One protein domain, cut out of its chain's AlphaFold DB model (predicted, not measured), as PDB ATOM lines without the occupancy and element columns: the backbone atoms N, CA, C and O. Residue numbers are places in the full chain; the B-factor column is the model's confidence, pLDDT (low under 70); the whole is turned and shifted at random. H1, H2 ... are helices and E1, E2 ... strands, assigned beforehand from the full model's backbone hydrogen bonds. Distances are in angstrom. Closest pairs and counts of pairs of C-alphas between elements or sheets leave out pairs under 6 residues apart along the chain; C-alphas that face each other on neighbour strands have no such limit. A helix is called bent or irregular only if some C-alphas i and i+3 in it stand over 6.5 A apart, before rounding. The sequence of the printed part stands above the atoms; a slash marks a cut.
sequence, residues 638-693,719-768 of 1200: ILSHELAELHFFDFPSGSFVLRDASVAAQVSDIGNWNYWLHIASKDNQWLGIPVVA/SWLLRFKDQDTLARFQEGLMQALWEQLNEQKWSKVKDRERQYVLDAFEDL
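AT A GLANCE: This is residues 638 to 693 and 719 to 768 of the 1200 residues of the protein "S5A_REDUCTASE domain-containing protein" of Xylaria flabelliformis (UniProt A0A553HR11). A strongly twisted wall of five strands, E1 and E2 long and bent, has the long helix H1 packed along one face, while no named helix is on the other. The smaller H2 lies beyond H1, off the sheet, and residues 752 to 757 stick out. The 106 printed residues hold, in order, E1 E2 E3 E4 E5 H1 H2; the antiparallel sheet runs E4 - E3 - E2 - E1 - E5, and the class is mixed, helices and strands. The whole is compact, with a radius of gyration of the C-alphas of 14.8 A and spans of 44 by 30 by 25 A.

HOW THE PARTS SIT: E1, residues 638 to 650, bends by 77 degrees at residue 643; E2, residues 655 to 671, bends by 89 degrees at residue 658. They form a hairpin, with N 642 and O 665 3.0 A apart. E3, residues 674 to 680, forms a hairpin with E2, N 666 and O 678 being 2.9 A apart. The edge strand E4, residues 685 to 690, forms a hairpin with E3, with N 679 and O 687 at 2.8 A. E1 to E4 are a meander, each strand the antiparallel neighbour of the one before. E5, residues 719 to 724, is the other edge strand, antiparallel to E1, with N 647 and O 721 at 2.8 A. H1, residues 727 to 746, is on the sheet at a height of 8.6 A, over E3, E2 and E1, in two layers, helix on one face of a sheet. It runs along the strands, at 20 degrees to E3 on the local plane; the closest C-alphas of H1 and E1 are those of Gly 736 and Leu 639, 4.7 A apart. H2, residues 755 to 766, is not on the sheet; its residues 762 to 765 alone only just touch H1, with 3 pairs of C-alphas within 8 A, the closest being Leu 762 and Glu 735 at 7.2 A. H1 and H2 run opposite ways at a steep tilt of 66 degrees. In both helices every O i to N i+4 pair is within hydrogen-bond range.

IN THESE COORDINATES: E1 begins at C-alpha 638 (322.655, -278.563, 132.980) and is 31.0 A long; E2 is 35.7 A, E3 19.7 A, E4 15.1 A and E5 16.8 A. H1 is 27.7 A and H2 16.3 A long, ending at C-alpha 766 (338.736, -286.950, 144.884).

THE WHOLE: The C-alphas farthest apart, of Pro 652 and Lys 754, are 46.9 A apart. Residues 694 to 718 are not printed, and C-alphas 693 and 719 are 14.4 A apart across the cut. Of the links printed whole, none is long. The pLDDT is under 70 at residues 651 to 654 and 763 to 768.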
ATOM      1  N   ILE A 638     322.575-278.443 131.516       90.81
ATOM      2  CA  ILE A 638     322.655-278.563 132.980       90.81
ATOM      3  C   ILE A 638     323.589-279.732 133.284       90.81
ATOM      4  O   ILE A 638     323.326-280.848 132.845       90.81
ATOM      5  N   LEU A 639     324.672-279.459 134.013       90.00
ATOM      6  CA  LEU A 639     325.726-280.432 134.319       90.00
ATOM      7  C   LEU A 639     325.474-281.136 135.659       90.00
ATOM      8  O   LEU A 639     325.707-282.333 135.778       90.00
ATOM      9  N   SER A 640     324.942-280.416 136.649       92.56
ATOM     10  CA  SER A 640     324.413-280.993 137.890       92.56
ATOM     11  C   SER A 640     323.280-280.127 138.451       92.56
ATOM     12  O   SER A 640     323.221-278.920 138.204       92.56
ATOM     13  N   HIS A 641     322.348-280.748 139.176       93.75
ATOM     14  CA  HIS A 641     321.250-280.080 139.879       93.75
ATOM     15  C   HIS A 641     320.863-280.945 141.083       93.75
ATOM     16  O   HIS A 641     320.217-281.977 140.917       93.75
ATOM     17  N   GLU A 642     321.285-280.545 142.280       95.56
ATOM     18  CA  GLU A 642     321.146-281.333 143.512       95.56
ATOM     19  C   GLU A 642     320.602-280.467 144.661       95.56
ATOM     20  O   GLU A 642     320.677-279.236 144.615       95.56
ATOM     21  N   LEU A 643     320.041-281.099 145.698       93.00
ATOM     22  CA  LEU A 643     319.523-280.408 146.886       93.00
ATOM     23  C   LEU A 643     320.560-280.376 148.017       93.00
ATOM     24  O   LEU A 643     321.229-281.376 148.279       93.00
ATOM     25  N   ALA A 644     320.649-279.236 148.703       93.62
ATOM     26  CA  ALA A 644     321.604-278.986 149.780       93.62
ATOM     27  C   ALA A 644     321.068-277.997 150.836       93.62
ATOM     28  O   ALA A 644     320.114-277.256 150.590       93.62
ATOM     29  N   GLU A 645     321.724-277.950 151.993       92.44
ATOM     30  CA  GLU A 645     321.621-276.870 152.982       92.44
ATOM     31  C   GLU A 645     322.645-275.773 152.642       92.44
ATOM     32  O   GLU A 645     323.774-276.084 152.259       92.44
ATOM     33  N   LEU A 646     322.286-274.494 152.789       92.88
ATOM     34  CA  LEU A 646     323.160-273.349 152.509       92.88
ATOM     35  C   LEU A 646     323.621-272.671 153.802       92.88
ATOM     36  O   LEU A 646     322.810-272.123 154.547       92.88
ATOM     37  N   HIS A 647     324.934-272.623 154.019       90.06
ATOM     38  CA  HIS A 647     325.589-271.946 155.136       90.06
ATOM     39  C   HIS A 647     326.495-270.804 154.649       90.06
ATOM     40  O   HIS A 647     327.021-270.820 153.536       90.06
ATOM     41  N   PHE A 648     326.723-269.819 155.516       87.19
ATOM     42  CA  PHE A 648     327.507-268.610 155.249       87.19
ATOM     43  C   PHE A 648     328.496-268.349 156.389       87.19
ATOM     44  O   PHE A 648     328.114-268.407 157.559       87.19
ATOM     45  N   PHE A 649     329.742-268.012 156.066       81.38
ATOM     46  CA  PHE A 649     330.781-267.744 157.061       81.38
ATOM     47  C   PHE A 649     330.618-266.367 157.728       81.38
ATOM     48  O   PHE A 649     330.720-265.328 157.072       81.38
ATOM     49  N   ASP A 650     330.399-266.338 159.044       75.75
ATOM     50  CA  ASP A 650     330.317-265.094 159.814       75.75
ATOM     51  C   ASP A 650     331.678-264.750 160.448       75.75
ATOM     52  O   ASP A 650     332.089-265.323 161.453       75.75
ATOM     53  N   PHE A 651     332.403-263.786 159.869       64.56
ATOM     54  CA  PHE A 651     333.734-263.363 160.348       64.56
ATOM     55  C   PHE A 651     333.813-262.964 161.849       64.56
ATOM     56  O   PHE A 651     334.900-263.059 162.430       64.56
ATOM     57  N   PRO A 652     332.747-262.454 162.505       65.62
ATOM     58  CA  PRO A 652     332.692-262.308 163.963       65.62
ATOM     59  C   PRO A 652     332.694-263.616 164.768       65.62
ATOM     60  O   PRO A 652     333.363-263.640 165.803       65.62
ATOM     61  N   SER A 653     331.978-264.665 164.344       62.66
ATOM     62  CA  SER A 653     331.984-265.972 165.029       62.66
ATOM     63  C   SER A 653     333.171-266.850 164.629       62.66
ATOM     64  O   SER A 653     333.676-267.599 165.460       62.66
ATOM     65  N   GLY A 654     333.622-266.739 163.376       62.06
ATOM     66  CA  GLY A 654     334.589-267.652 162.768       62.06
ATOM     67  C   GLY A 654     333.977-268.992 162.347       62.06
ATOM     68  O   GLY A 654     334.683-269.993 162.360       62.06
ATOM     69  N   SER A 655     332.676-269.036 162.027       72.88
ATOM     70  CA  SER A 655     331.957-270.282 161.717       72.88
ATOM     71  C   SER A 655     330.909-270.140 160.601       72.88
ATOM     72  O   SER A 655     330.442-269.041 160.287       72.88
ATOM     73  N   PHE A 656     330.535-271.273 159.994       79.25
ATOM     74  CA  PHE A 656     329.539-271.372 158.919       79.25
ATOM     75  C   PHE A 656     328.109-271.489 159.470       79.25
ATOM     76  O   PHE A 656     327.643-272.568 159.836       79.25
ATOM     77  N   VAL A 657     327.386-270.370 159.489       83.94
ATOM     78  CA  VAL A 657     326.014-270.272 160.008       83.94
ATOM     79  C   VAL A 657     324.999-270.622 158.916       83.94
ATOM     80  O   VAL A 657     325.042-270.045 157.826       83.94
ATOM     81  N   LEU A 658     324.062-271.526 159.218       88.00
ATOM     82  CA  LEU A 658     322.948-271.901 158.337       88.00
ATOM     83  C   LEU A 658     322.130-270.664 157.901       88.00
ATOM     84  O   LEU A 658     321.823-269.778 158.705       88.00
ATOM     85  N   ARG A 659     321.781-270.601 156.613       87.69
ATOM     86  CA  ARG A 659     320.957-269.548 155.990       87.69
ATOM     87  C   ARG A 659     319.633-270.080 155.458       87.69
ATOM     88  O   ARG A 659     318.616-269.419 155.641       87.69
ATOM     89  N   ASP A 660     319.657-271.249 154.826       87.19
ATOM     90  CA  ASP A 660     318.481-271.924 154.277       87.19
ATOM     91  C   ASP A 660     318.710-273.441 154.325       87.19
ATOM     92  O   ASP A 660     319.781-273.912 153.944       87.19
ATOM     93  N   ALA A 661     317.730-274.199 154.815       86.81
ATOM     94  CA  ALA A 661     317.822-275.653 154.964       86.81
ATOM     95  C   ALA A 661     317.433-276.424 153.686       86.81
ATOM     96  O   ALA A 661     317.506-277.649 153.664       86.81
ATOM     97  N   SER A 662     316.977-275.749 152.620       90.50
ATOM     98  CA  SER A 662     316.673-276.428 151.356       90.50
ATOM     99  C   SER A 662     316.834-275.516 150.138       90.50
ATOM    100  O   SER A 662     315.891-274.866 149.678       90.50
ATOM    101  N   VAL A 663     318.042-275.519 149.576       93.12
ATOM    102  CA  VAL A 663     318.358-274.903 148.281       93.12
ATOM    103  C   VAL A 663     318.575-275.966 147.205       93.12
ATOM    104  O   VAL A 663     319.081-277.054 147.473       93.12
ATOM    105  N   ALA A 664     318.233-275.628 145.965       92.50
ATOM    106  CA  ALA A 664     318.715-276.324 144.782       92.50
ATOM    107  C   ALA A 664     320.017-275.659 144.315       92.50
ATOM    108  O   ALA A 664     320.035-274.458 144.033       92.50
ATOM    109  N   ALA A 665     321.091-276.441 144.238       94.00
ATOM    110  CA  ALA A 665     322.384-276.036 143.708       94.00
ATOM    111  C   ALA A 665     322.550-276.608 142.293       94.00
ATOM    112  O   ALA A 665     322.555-277.824 142.098       94.00
ATOM    113  N   GLN A 666     322.668-275.724 141.302       93.75
ATOM    114  CA  GLN A 666     322.691-276.075 139.884       93.75
ATOM    115  C   GLN A 666     323.953-275.548 139.199       93.75
ATOM    116  O   GLN A 666     324.216-274.346 139.232       93.75
ATOM    117  N   VAL A 667     324.669-276.432 138.503       93.69
ATOM    118  CA  VAL A 667     325.776-276.089 137.598       93.69
ATOM    119  C   VAL A 667     325.288-276.188 136.153       93.69
ATOM    120  O   VAL A 667     324.654-277.170 135.765       93.69
ATOM    121  N   SER A 668     325.571-275.170 135.339       93.25
ATOM    122  CA  SER A 668     325.083-275.092 133.954       93.25
ATOM    123  C   SER A 668     326.070-274.440 132.986       93.25
ATOM    124  O   SER A 668     326.821-273.549 133.376       93.25
ATOM    125  N   ASP A 669     326.045-274.875 131.725       91.94
ATOM    126  CA  ASP A 669     326.713-274.218 130.595       91.94
ATOM    127  C   ASP A 669     325.836-273.066 130.091       91.94
ATOM    128  O   ASP A 669     324.645-273.256 129.826       91.94
ATOM    129  N   ILE A 670     326.418-271.876 129.950       89.81
ATOM    130  CA  ILE A 670     325.744-270.673 129.431       89.81
ATOM    131  C   ILE A 670     326.341-270.209 128.087       89.81
ATOM    132  O   ILE A 670     325.904-269.217 127.502       89.81
ATOM    133  N   GLY A 671     327.301-270.965 127.550       85.62
ATOM    134  CA  GLY A 671     327.945-270.757 126.261       85.62
ATOM    135  C   GLY A 671     329.306-270.062 126.337       85.62
ATOM    136  O   GLY A 671     329.683-269.417 127.317       85.62
ATOM    137  N   ASN A 672     330.058-270.162 125.235       85.19
ATOM    138  CA  ASN A 672     331.380-269.541 125.061       85.19
ATOM    139  C   ASN A 672     332.398-269.906 126.167       85.19
ATOM    140  O   ASN A 672     333.185-269.054 126.567       85.19
ATOM    141  N   TRP A 673     332.364-271.155 126.655       86.81
ATOM    142  CA  TRP A 673     333.181-271.681 127.768       86.81
ATOM    143  C   TRP A 673     332.905-271.062 129.149       86.81
ATOM    144  O   TRP A 673     333.690-271.258 130.074       86.81
ATOM    145  N   ASN A 674     331.784-270.355 129.311       88.19
ATOM    146  CA  ASN A 674     331.344-269.843 130.606       88.19
ATOM    147  C   ASN A 674     330.333-270.815 131.217       88.19
ATOM    148  O   ASN A 674     329.399-271.259 130.546       88.19
ATOM    149  N   TYR A 675     330.494-271.088 132.508       92.06
ATOM    150  CA  TYR A 675     329.608-271.949 133.287       92.06
ATOM    151  C   TYR A 675     329.146-271.199 134.530       92.06
ATOM    152  O   TYR A 675     329.836-270.299 135.016       92.06
ATOM    153  N   TRP A 676     327.967-271.543 135.037       91.75
ATOM    154  CA  TRP A 676     327.289-270.794 136.088       91.75
ATOM    155  C   TRP A 676     326.803-271.717 137.203       91.75
ATOM    156  O   TRP A 676     326.124-272.711 136.927       91.75
ATOM    157  N   LEU A 677     327.139-271.361 138.446       92.69
ATOM    158  CA  LEU A 677     326.615-271.968 139.665       92.69
ATOM    159  C   LEU A 677     325.491-271.073 140.191       92.69
ATOM    160  O   LEU A 677     325.711-269.913 140.548       92.69
ATOM    161  N   HIS A 678     324.282-271.621 140.227       91.38
ATOM    162  CA  HIS A 678     323.087-270.968 140.748       91.38
ATOM    163  C   HIS A 678     322.581-271.715 141.985       91.38
ATOM    164  O   HIS A 678     322.521-272.944 141.986       91.38
ATOM    165  N   ILE A 679     322.227-270.970 143.031       92.50
ATOM    166  CA  ILE A 679     321.730-271.492 144.304       92.50
ATOM    167  C   ILE A 679     320.472-270.709 144.682       92.50
ATOM    168  O   ILE A 679     320.523-269.496 144.907       92.50
ATOM    169  N   ALA A 680     319.339-271.401 144.762       90.25
ATOM    170  CA  ALA A 680     318.050-270.805 145.103       90.25
ATOM    171  C   ALA A 680     317.172-271.788 145.885       90.25
ATOM    172  O   ALA A 680     317.235-272.996 145.663       90.25
ATOM    173  N   SER A 681     316.326-271.267 146.770       87.56
ATOM    174  CA  SER A 681     315.183-272.000 147.324       87.56
ATOM    175  C   SER A 681     313.892-271.550 146.629       87.56
ATOM    176  O   SER A 681     313.925-270.790 145.659       87.56
ATOM    177  N   LYS A 682     312.732-272.046 147.076       78.12
ATOM    178  CA  LYS A 682     311.434-271.766 146.427       78.12
ATOM    179  C   LYS A 682     311.058-270.281 146.438       78.12
ATOM    180  O   LYS A 682     310.400-269.824 145.509       78.12
ATOM    181  N   ASP A 683     311.494-269.563 147.470       73.94
ATOM    182  CA  ASP A 683     311.082-268.185 147.748       73.94
ATOM    183  C   ASP A 683     312.222-267.161 147.573       73.94
ATOM    184  O   ASP A 683     311.953-265.965 147.476       73.94
ATOM    185  N   ASN A 684     313.490-267.603 147.505       77.50
ATOM    186  CA  ASN A 684     314.671-266.731 147.430       77.50
ATOM    187  C   ASN A 684     315.720-267.226 146.418       77.50
ATOM    188  O   ASN A 684     316.136-268.385 146.447       77.50
ATOM    189  N   GLN A 685     316.243-266.310 145.594       83.19
ATOM    190  CA  GLN A 685     317.501-266.509 144.863       83.19
ATOM    191  C   GLN A 685     318.666-266.073 145.757       83.19
ATOM    192  O   GLN A 685     318.825-264.883 146.033       83.19
ATOM    193  N   TRP A 686     319.461-267.033 146.230       84.06
ATOM    194  CA  TRP A 686     320.550-266.782 147.177       84.06
ATOM    195  C   TRP A 686     321.856-266.405 146.485       84.06
ATOM    196  O   TRP A 686     322.544-265.492 146.937       84.06
ATOM    197  N   LEU A 687     322.205-267.097 145.396       85.19
ATOM    198  CA  LEU A 687     323.469-266.885 144.702       85.19
ATOM    199  C   LEU A 687     323.386-267.209 143.206       85.19
ATOM    200  O   LEU A 687     322.785-268.197 142.797       85.19
ATOM    201  N   GLY A 688     324.081-266.409 142.400       86.25
ATOM    202  CA  GLY A 688     324.455-266.745 141.031       86.25
ATOM    203  C   GLY A 688     325.873-266.245 140.778       86.25
ATOM    204  O   GLY A 688     326.104-265.041 140.888       86.25
ATOM    205  N   ILE A 689     326.811-267.147 140.486       88.94
ATOM    206  CA  ILE A 689     328.219-266.816 140.219       88.94
ATOM    207  C   ILE A 689     328.780-267.621 139.036       88.94
ATOM    208  O   ILE A 689     328.347-268.755 138.805       88.94
ATOM    209  N   PRO A 690     329.767-267.077 138.299       88.88
ATOM    210  CA  PRO A 690     330.496-267.846 137.302       88.88
ATOM    211  C   PRO A 690     331.364-268.912 137.982       88.88
ATOM    212  O   PRO A 690     331.988-268.667 139.015       88.88
ATOM    213  N   VAL A 691     331.430-270.095 137.379       88.81
ATOM    214  CA  VAL A 691     332.292-271.192 137.826       88.81
ATOM    215  C   VAL A 691     333.703-270.943 137.291       88.81
ATOM    216  O   VAL A 691     333.974-271.163 136.113       88.81
ATOM    217  N   VAL A 692     334.582-270.444 138.162       86.12
ATOM    218  CA  VAL A 692     335.979-270.081 137.864       86.12
ATOM    219  C   VAL A 692     336.921-270.564 138.967       86.12
ATOM    220  O   VAL A 692     336.497-270.745 140.107       86.12
ATOM    221  N   ALA A 693     338.210-270.741 138.658       74.38
ATOM    222  CA  ALA A 693     339.208-271.244 139.616       74.38
ATOM    223  C   ALA A 693     339.301-270.419 140.920       74.38
ATOM    224  O   ALA A 693     339.451-270.990 142.001       74.38
ATOM    225  N   SER A 719     332.775-266.463 152.107       87.25
ATOM    226  CA  SER A 719     332.804-267.928 152.096       87.25
ATOM    227  C   SER A 719     331.407-268.496 152.339       87.25
ATOM    228  O   SER A 719     330.717-268.121 153.292       87.25
ATOM    229  N   TRP A 720     331.021-269.435 151.488       90.31
ATOM    230  CA  TRP A 720     329.771-270.180 151.534       90.31
ATOM    231  C   TRP A 720     330.074-271.675 151.671       90.31
ATOM    232  O   TRP A 720     331.128-272.146 151.241       90.31
ATOM    233  N   LEU A 721     329.144-272.415 152.270       91.56
ATOM    234  CA  LEU A 721     329.198-273.870 152.388       91.56
ATOM    235  C   LEU A 721     327.846-274.444 151.956       91.56
ATOM    236  O   LEU A 721     326.804-273.978 152.413       91.56
ATOM    237  N   LEU A 722     327.869-275.449 151.081       92.62
ATOM    238  CA  LEU A 722     326.733-276.331 150.812       92.62
ATOM    239  C   LEU A 722     326.939-277.653 151.558       92.62
ATOM    240  O   LEU A 722     328.032-278.213 151.486       92.62
ATOM    241  N   ARG A 723     325.913-278.156 152.252       89.81
ATOM    242  CA  ARG A 723     325.894-279.498 152.870       89.81
ATOM    243  C   ARG A 723     324.868-280.362 152.145       89.81
ATOM    244  O   ARG A 723     323.730-279.942 151.954       89.81
ATOM    245  N   PHE A 724     325.277-281.544 151.708       91.69
ATOM    246  CA  PHE A 724     324.462-282.478 150.938       91.69
ATOM    247  C   PHE A 724     324.009-283.640 151.820       91.69
ATOM    248  O   PHE A 724     324.622-283.956 152.836       91.69
ATOM    249  N   LYS A 725     322.920-284.291 151.409       88.31
ATOM    250  CA  LYS A 725     322.287-285.376 152.167       88.31
ATOM    251  C   LYS A 725     323.139-286.653 152.249       88.31
ATOM    252  O   LYS A 725     323.076-287.365 153.245       88.31
ATOM    253  N   ASP A 726     323.867-286.978 151.182       86.56
ATOM    254  CA  ASP A 726     324.553-288.261 151.008       86.56
ATOM    255  C   ASP A 726     325.748-288.150 150.044       86.56
ATOM    256  O   ASP A 726     325.865-287.191 149.274       86.56
ATOM    257  N   GLN A 727     326.649-289.137 150.106       82.62
ATOM    258  CA  GLN A 727     327.900-289.157 149.341       82.62
ATOM    259  C   GLN A 727     327.667-289.218 147.827       82.62
ATOM    260  O   GLN A 727     328.339-288.496 147.093       82.62
ATOM    261  N   ASP A 728     326.688-290.000 147.358       85.81
ATOM    262  CA  ASP A 728     326.353-290.088 145.930       85.81
ATOM    263  C   ASP A 728     325.903-288.723 145.387       85.81
ATOM    264  O   ASP A 728     326.241-288.340 144.268       85.81
ATOM    265  N   THR A 729     325.131-287.975 146.177       89.00
ATOM    266  CA  THR A 729     324.644-286.633 145.833       89.00
ATOM    267  C   THR A 729     325.773-285.604 145.795       89.00
ATOM    268  O   THR A 729     325.840-284.811 144.854       89.00
ATOM    269  N   LEU A 730     326.713-285.662 146.744       87.06
ATOM    270  CA  LEU A 730     327.925-284.840 146.697       87.06
ATOM    271  C   LEU A 730     328.806-285.187 145.482       87.06
ATOM    272  O   LEU A 730     329.288-284.279 144.811       87.06
ATOM    273  N   ALA A 731     328.970-286.474 145.158       84.94
ATOM    274  CA  ALA A 731     329.773-286.930 144.022       84.94
ATOM    275  C   ALA A 731     329.199-286.462 142.671       84.94
ATOM    276  O   ALA A 731     329.936-285.917 141.849       84.94
ATOM    277  N   ARG A 732     327.877-286.567 142.457       88.75
ATOM    278  CA  ARG A 732     327.216-286.036 141.242       88.75
ATOM    279  C   ARG A 732     327.351-284.516 141.122       88.75
ATOM    280  O   ARG A 732     327.572-283.997 140.026       88.75
ATOM    281  N   PHE A 733     327.253-283.787 142.238       91.88
ATOM    282  CA  PHE A 733     327.503-282.345 142.240       91.88
ATOM    283  C   PHE A 733     328.975-282.022 141.916       91.88
ATOM    284  O   PHE A 733     329.233-281.117 141.117       91.88
ATOM    285  N   GLN A 734     329.922-282.788 142.475       87.56
ATOM    286  CA  GLN A 734     331.355-282.663 142.201       87.56
ATOM    287  C   GLN A 734     331.683-282.920 140.728       87.56
ATOM    288  O   GLN A 734     332.351-282.078 140.131       87.56
ATOM    289  N   GLU A 735     331.200-284.008 140.114       86.12
ATOM    290  CA  GLU A 735     331.471-284.314 138.699       86.12
ATOM    291  C   GLU A 735     331.024-283.155 137.790       86.12
ATOM    292  O   GLU A 735     331.822-282.648 136.998       86.12
ATOM    293  N   GLY A 736     329.792-282.662 137.966       89.44
ATOM    294  CA  GLY A 736     329.265-281.540 137.185       89.44
ATOM    295  C   GLY A 736     330.048-280.233 137.377       89.44
ATOM    296  O   GLY A 736     330.274-279.500 136.409       89.44
ATOM    297  N   LEU A 737     330.515-279.943 138.599       89.56
ATOM    298  CA  LEU A 737     331.324-278.751 138.877       89.56
ATOM    299  C   LEU A 737     332.769-278.882 138.365       89.56
ATOM    300  O   LEU A 737     333.322-277.912 137.844       89.56
ATOM    301  N   MET A 738     333.387-280.060 138.489       84.56
ATOM    302  CA  MET A 738     334.745-280.306 137.994       84.56
ATOM    303  C   MET A 738     334.775-280.338 136.466       84.56
ATOM    304  O   MET A 738     335.696-279.773 135.878       84.56
ATOM    305  N   GLN A 739     333.743-280.888 135.811       87.38
ATOM    306  CA  GLN A 739     333.570-280.749 134.365       87.38
ATOM    307  C   GLN A 739     333.495-279.269 133.973       87.38
ATOM    308  O   GLN A 739     334.249-278.843 133.098       87.38
ATOM    309  N   ALA A 740     332.642-278.472 134.628       88.94
ATOM    310  CA  ALA A 740     332.507-277.045 134.337       88.94
ATOM    311  C   ALA A 740     333.845-276.289 134.461       88.94
ATOM    312  O   ALA A 740     334.247-275.597 133.528       88.94
ATOM    313  N   LEU A 741     334.577-276.469 135.568       84.75
ATOM    314  CA  LEU A 741     335.899-275.856 135.766       84.75
ATOM    315  C   LEU A 741     336.927-276.331 134.731       84.75
ATOM    316  O   LEU A 741     337.691-275.521 134.205       84.75
ATOM    317  N   TRP A 742     336.958-277.626 134.411       82.31
ATOM    318  CA  TRP A 742     337.919-278.161 133.450       82.31
ATOM    319  C   TRP A 742     337.643-277.654 132.029       82.31
ATOM    320  O   TRP A 742     338.573-277.213 131.350       82.31
ATOM    321  N   GLU A 743     336.379-277.652 131.588       87.69
ATOM    322  CA  GLU A 743     335.980-277.125 130.276       87.69
ATOM    323  C   GLU A 743     336.200-275.603 130.173       87.69
ATOM    324  O   GLU A 743     336.574-275.122 129.101       87.69
ATOM    325  N   GLN A 744     336.027-274.859 131.276       86.81
ATOM    326  CA  GLN A 744     336.324-273.422 131.385       86.81
ATOM    327  C   GLN A 744     337.822-273.127 131.244       86.81
ATOM    328  O   GLN A 744     338.199-272.187 130.547       86.81
ATOM    329  N   LEU A 745     338.681-273.915 131.902       78.19
ATOM    330  CA  LEU A 745     340.134-273.699 131.929       78.19
ATOM    331  C   LEU A 745     340.854-274.192 130.662       78.19
ATOM    332  O   LEU A 745     341.893-273.643 130.303       78.19
ATOM    333  N   ASN A 746     340.324-275.218 129.983       78.81
ATOM    334  CA  ASN A 746     340.996-275.873 128.851       78.81
ATOM    335  C   ASN A 746     340.426-275.502 127.467       78.81
ATOM    336  O   ASN A 746     340.967-275.962 126.461       78.81
ATOM    337  N   GLU A 747     339.332-274.731 127.397       84.44
ATOM    338  CA  GLU A 747     338.587-274.411 126.157       84.44
ATOM    339  C   GLU A 747     338.273-275.657 125.293       84.44
ATOM    340  O   GLU A 747     338.287-275.643 124.055       84.44
ATOM    341  N   GLN A 748     338.012-276.786 125.953       83.06
ATOM    342  CA  GLN A 748     337.758-278.079 125.326       83.06
ATOM    343  C   GLN A 748     336.579-278.761 126.019       83.06
ATOM    344  O   GLN A 748     336.530-278.829 127.238       83.06
ATOM    345  N   LYS A 749     335.645-279.330 125.243       84.94
ATOM    346  CA  LYS A 749     334.558-280.155 125.795       84.94
ATOM    347  C   LYS A 749     335.090-281.491 126.326       84.94
ATOM    348  O   LYS A 749     335.830-282.188 125.624       84.94
ATOM    349  N   TRP A 750     334.649-281.862 127.523       81.38
ATOM    350  CA  TRP A 750     334.973-283.068 128.290       81.38
ATOM    351  C   TRP A 750     334.744-284.336 127.466       81.38
ATOM    352  O   TRP A 750     335.610-285.199 127.391       81.38
ATOM    353  N   SER A 751     333.653-284.386 126.698       82.25
ATOM    354  CA  SER A 751     333.329-285.478 125.764       82.25
ATOM    355  C   SER A 751     334.356-285.724 124.640       82.25
ATOM    356  O   SER A 751     334.261-286.730 123.939       82.25
ATOM    357  N   LYS A 752     335.350-284.840 124.454       84.06
ATOM    358  CA  LYS A 752     336.494-285.028 123.535       84.06
ATOM    359  C   LYS A 752     337.761-285.542 124.237       84.06
ATOM    360  O   LYS A 752     338.744-285.845 123.561       84.06
ATOM    361  N   VAL A 753     337.768-285.601 125.567       79.75
ATOM    362  CA  VAL A 753     338.856-286.136 126.398       79.75
ATOM    363  C   VAL A 753     338.682-287.650 126.530       79.75
ATOM    364  O   VAL A 753     337.561-288.143 126.660       79.75
ATOM    365  N   LYS A 754     339.782-288.412 126.495       81.94
ATOM    366  CA  LYS A 754     339.712-289.877 126.632       81.94
ATOM    367  C   LYS A 754     339.195-290.241 128.019       81.94
ATOM    368  O   LYS A 754     339.606-289.630 128.996       81.94
ATOM    369  N   ASP A 755     338.400-291.297 128.119       78.06
ATOM    370  CA  ASP A 755     337.751-291.717 129.372       78.06
ATOM    371  C   ASP A 755     338.745-291.884 130.536       78.06
ATOM    372  O   ASP A 755     338.479-291.442 131.643       78.06
ATOM    373  N   ARG A 756     339.946-292.418 130.269       73.81
ATOM    374  CA  ARG A 756     341.027-292.557 131.268       73.81
ATOM    375  C   ARG A 756     341.703-291.243 131.664       73.81
ATOM    376  O   ARG A 756     342.285-291.159 132.734       73.81
ATOM    377  N   GLU A 757     341.689-290.249 130.781       74.69
ATOM    378  CA  GLU A 757     342.190-288.901 131.074       74.69
ATOM    379  C   GLU A 757     341.139-288.105 131.857       74.69
ATOM    380  O   GLU A 757     341.516-287.356 132.748       74.69
ATOM    381  N   ARG A 758     339.841-288.334 131.599       78.88
ATOM    382  CA  ARG A 758     338.738-287.831 132.433       78.88
ATOM    383  C   ARG A 758     338.760-288.439 133.832       78.88
ATOM    384  O   ARG A 758     338.749-287.689 134.797       78.88
ATOM    385  N   GLN A 759     338.867-289.767 133.927       76.12
ATOM    386  CA  GLN A 759     338.943-290.473 135.206       76.12
ATOM    387  C   GLN A 759     340.132-289.974 136.032       76.12
ATOM    388  O   GLN A 759     339.913-289.465 137.113       76.12
ATOM    389  N   TYR A 760     341.349-289.939 135.473       76.31
ATOM    390  CA  TYR A 760     342.524-289.406 136.179       76.31
ATOM    391  C   TYR A 760     342.345-287.962 136.691       76.31
ATOM    392  O   TYR A 760     342.886-287.619 137.735       76.31
ATOM    393  N   VAL A 761     341.597-287.112 135.974       74.88
ATOM    394  CA  VAL A 761     341.267-285.757 136.445       74.88
ATOM    395  C   VAL A 761     340.261-285.797 137.603       74.88
ATOM    396  O   VAL A 761     340.465-285.074 138.570       74.88
ATOM    397  N   LEU A 762     339.215-286.630 137.537       72.44
ATOM    398  CA  LEU A 762     338.250-286.810 138.634       72.44
ATOM    399  C   LEU A 762     338.911-287.425 139.873       72.44
ATOM    400  O   LEU A 762     338.812-286.849 140.950       72.44
ATOM    401  N   ASP A 763     339.672-288.508 139.698       69.56
ATOM    402  CA  ASP A 763     340.452-289.172 140.745       69.56
ATOM    403  C   ASP A 763     341.370-288.159 141.459       69.56
ATOM    404  O   ASP A 763     341.422-288.121 142.681       69.56
ATOM    405  N   ALA A 764     342.052-287.279 140.711       66.81
ATOM    406  CA  ALA A 764     342.912-286.229 141.267       66.81
ATOM    407  C   ALA A 764     342.149-285.051 141.918       66.81
ATOM    408  O   ALA A 764     342.772-284.194 142.548       66.81
ATOM    409  N   PHE A 765     340.821-284.985 141.764       62.53
ATOM    410  CA  PHE A 765     339.931-284.098 142.518       62.53
ATOM    411  C   PHE A 765     339.268-284.800 143.725       62.53
ATOM    412  O   PHE A 765     338.823-284.114 144.644       62.53
ATOM    413  N   GLU A 766     339.230-286.135 143.760       55.84
ATOM    414  CA  GLU A 766     338.736-286.950 144.884       55.84
ATOM    415  C   GLU A 766     339.854-287.231 145.910       55.84
ATOM    416  O   GLU A 766     339.698-286.898 147.087       55.84
ATOM    417  N   ASP A 767     341.043-287.643 145.448       49.56
ATOM    418  CA  ASP A 767     342.325-287.768 146.191       49.56
ATOM    419  C   ASP A 767     342.917-286.388 146.599       49.56
ATOM    420  O   ASP A 767     344.096-286.218 146.914       49.56
ATOM    421  N   LEU A 768     342.069-285.349 146.602       47.59
ATOM    422  CA  LEU A 768     342.264-284.126 147.387       47.59
ATOM    423  C   LEU A 768     341.995-284.346 148.876       47.59
ATOM    424  O   LEU A 768     342.385-283.512 149.701       47.59
TER     425      LEU A 768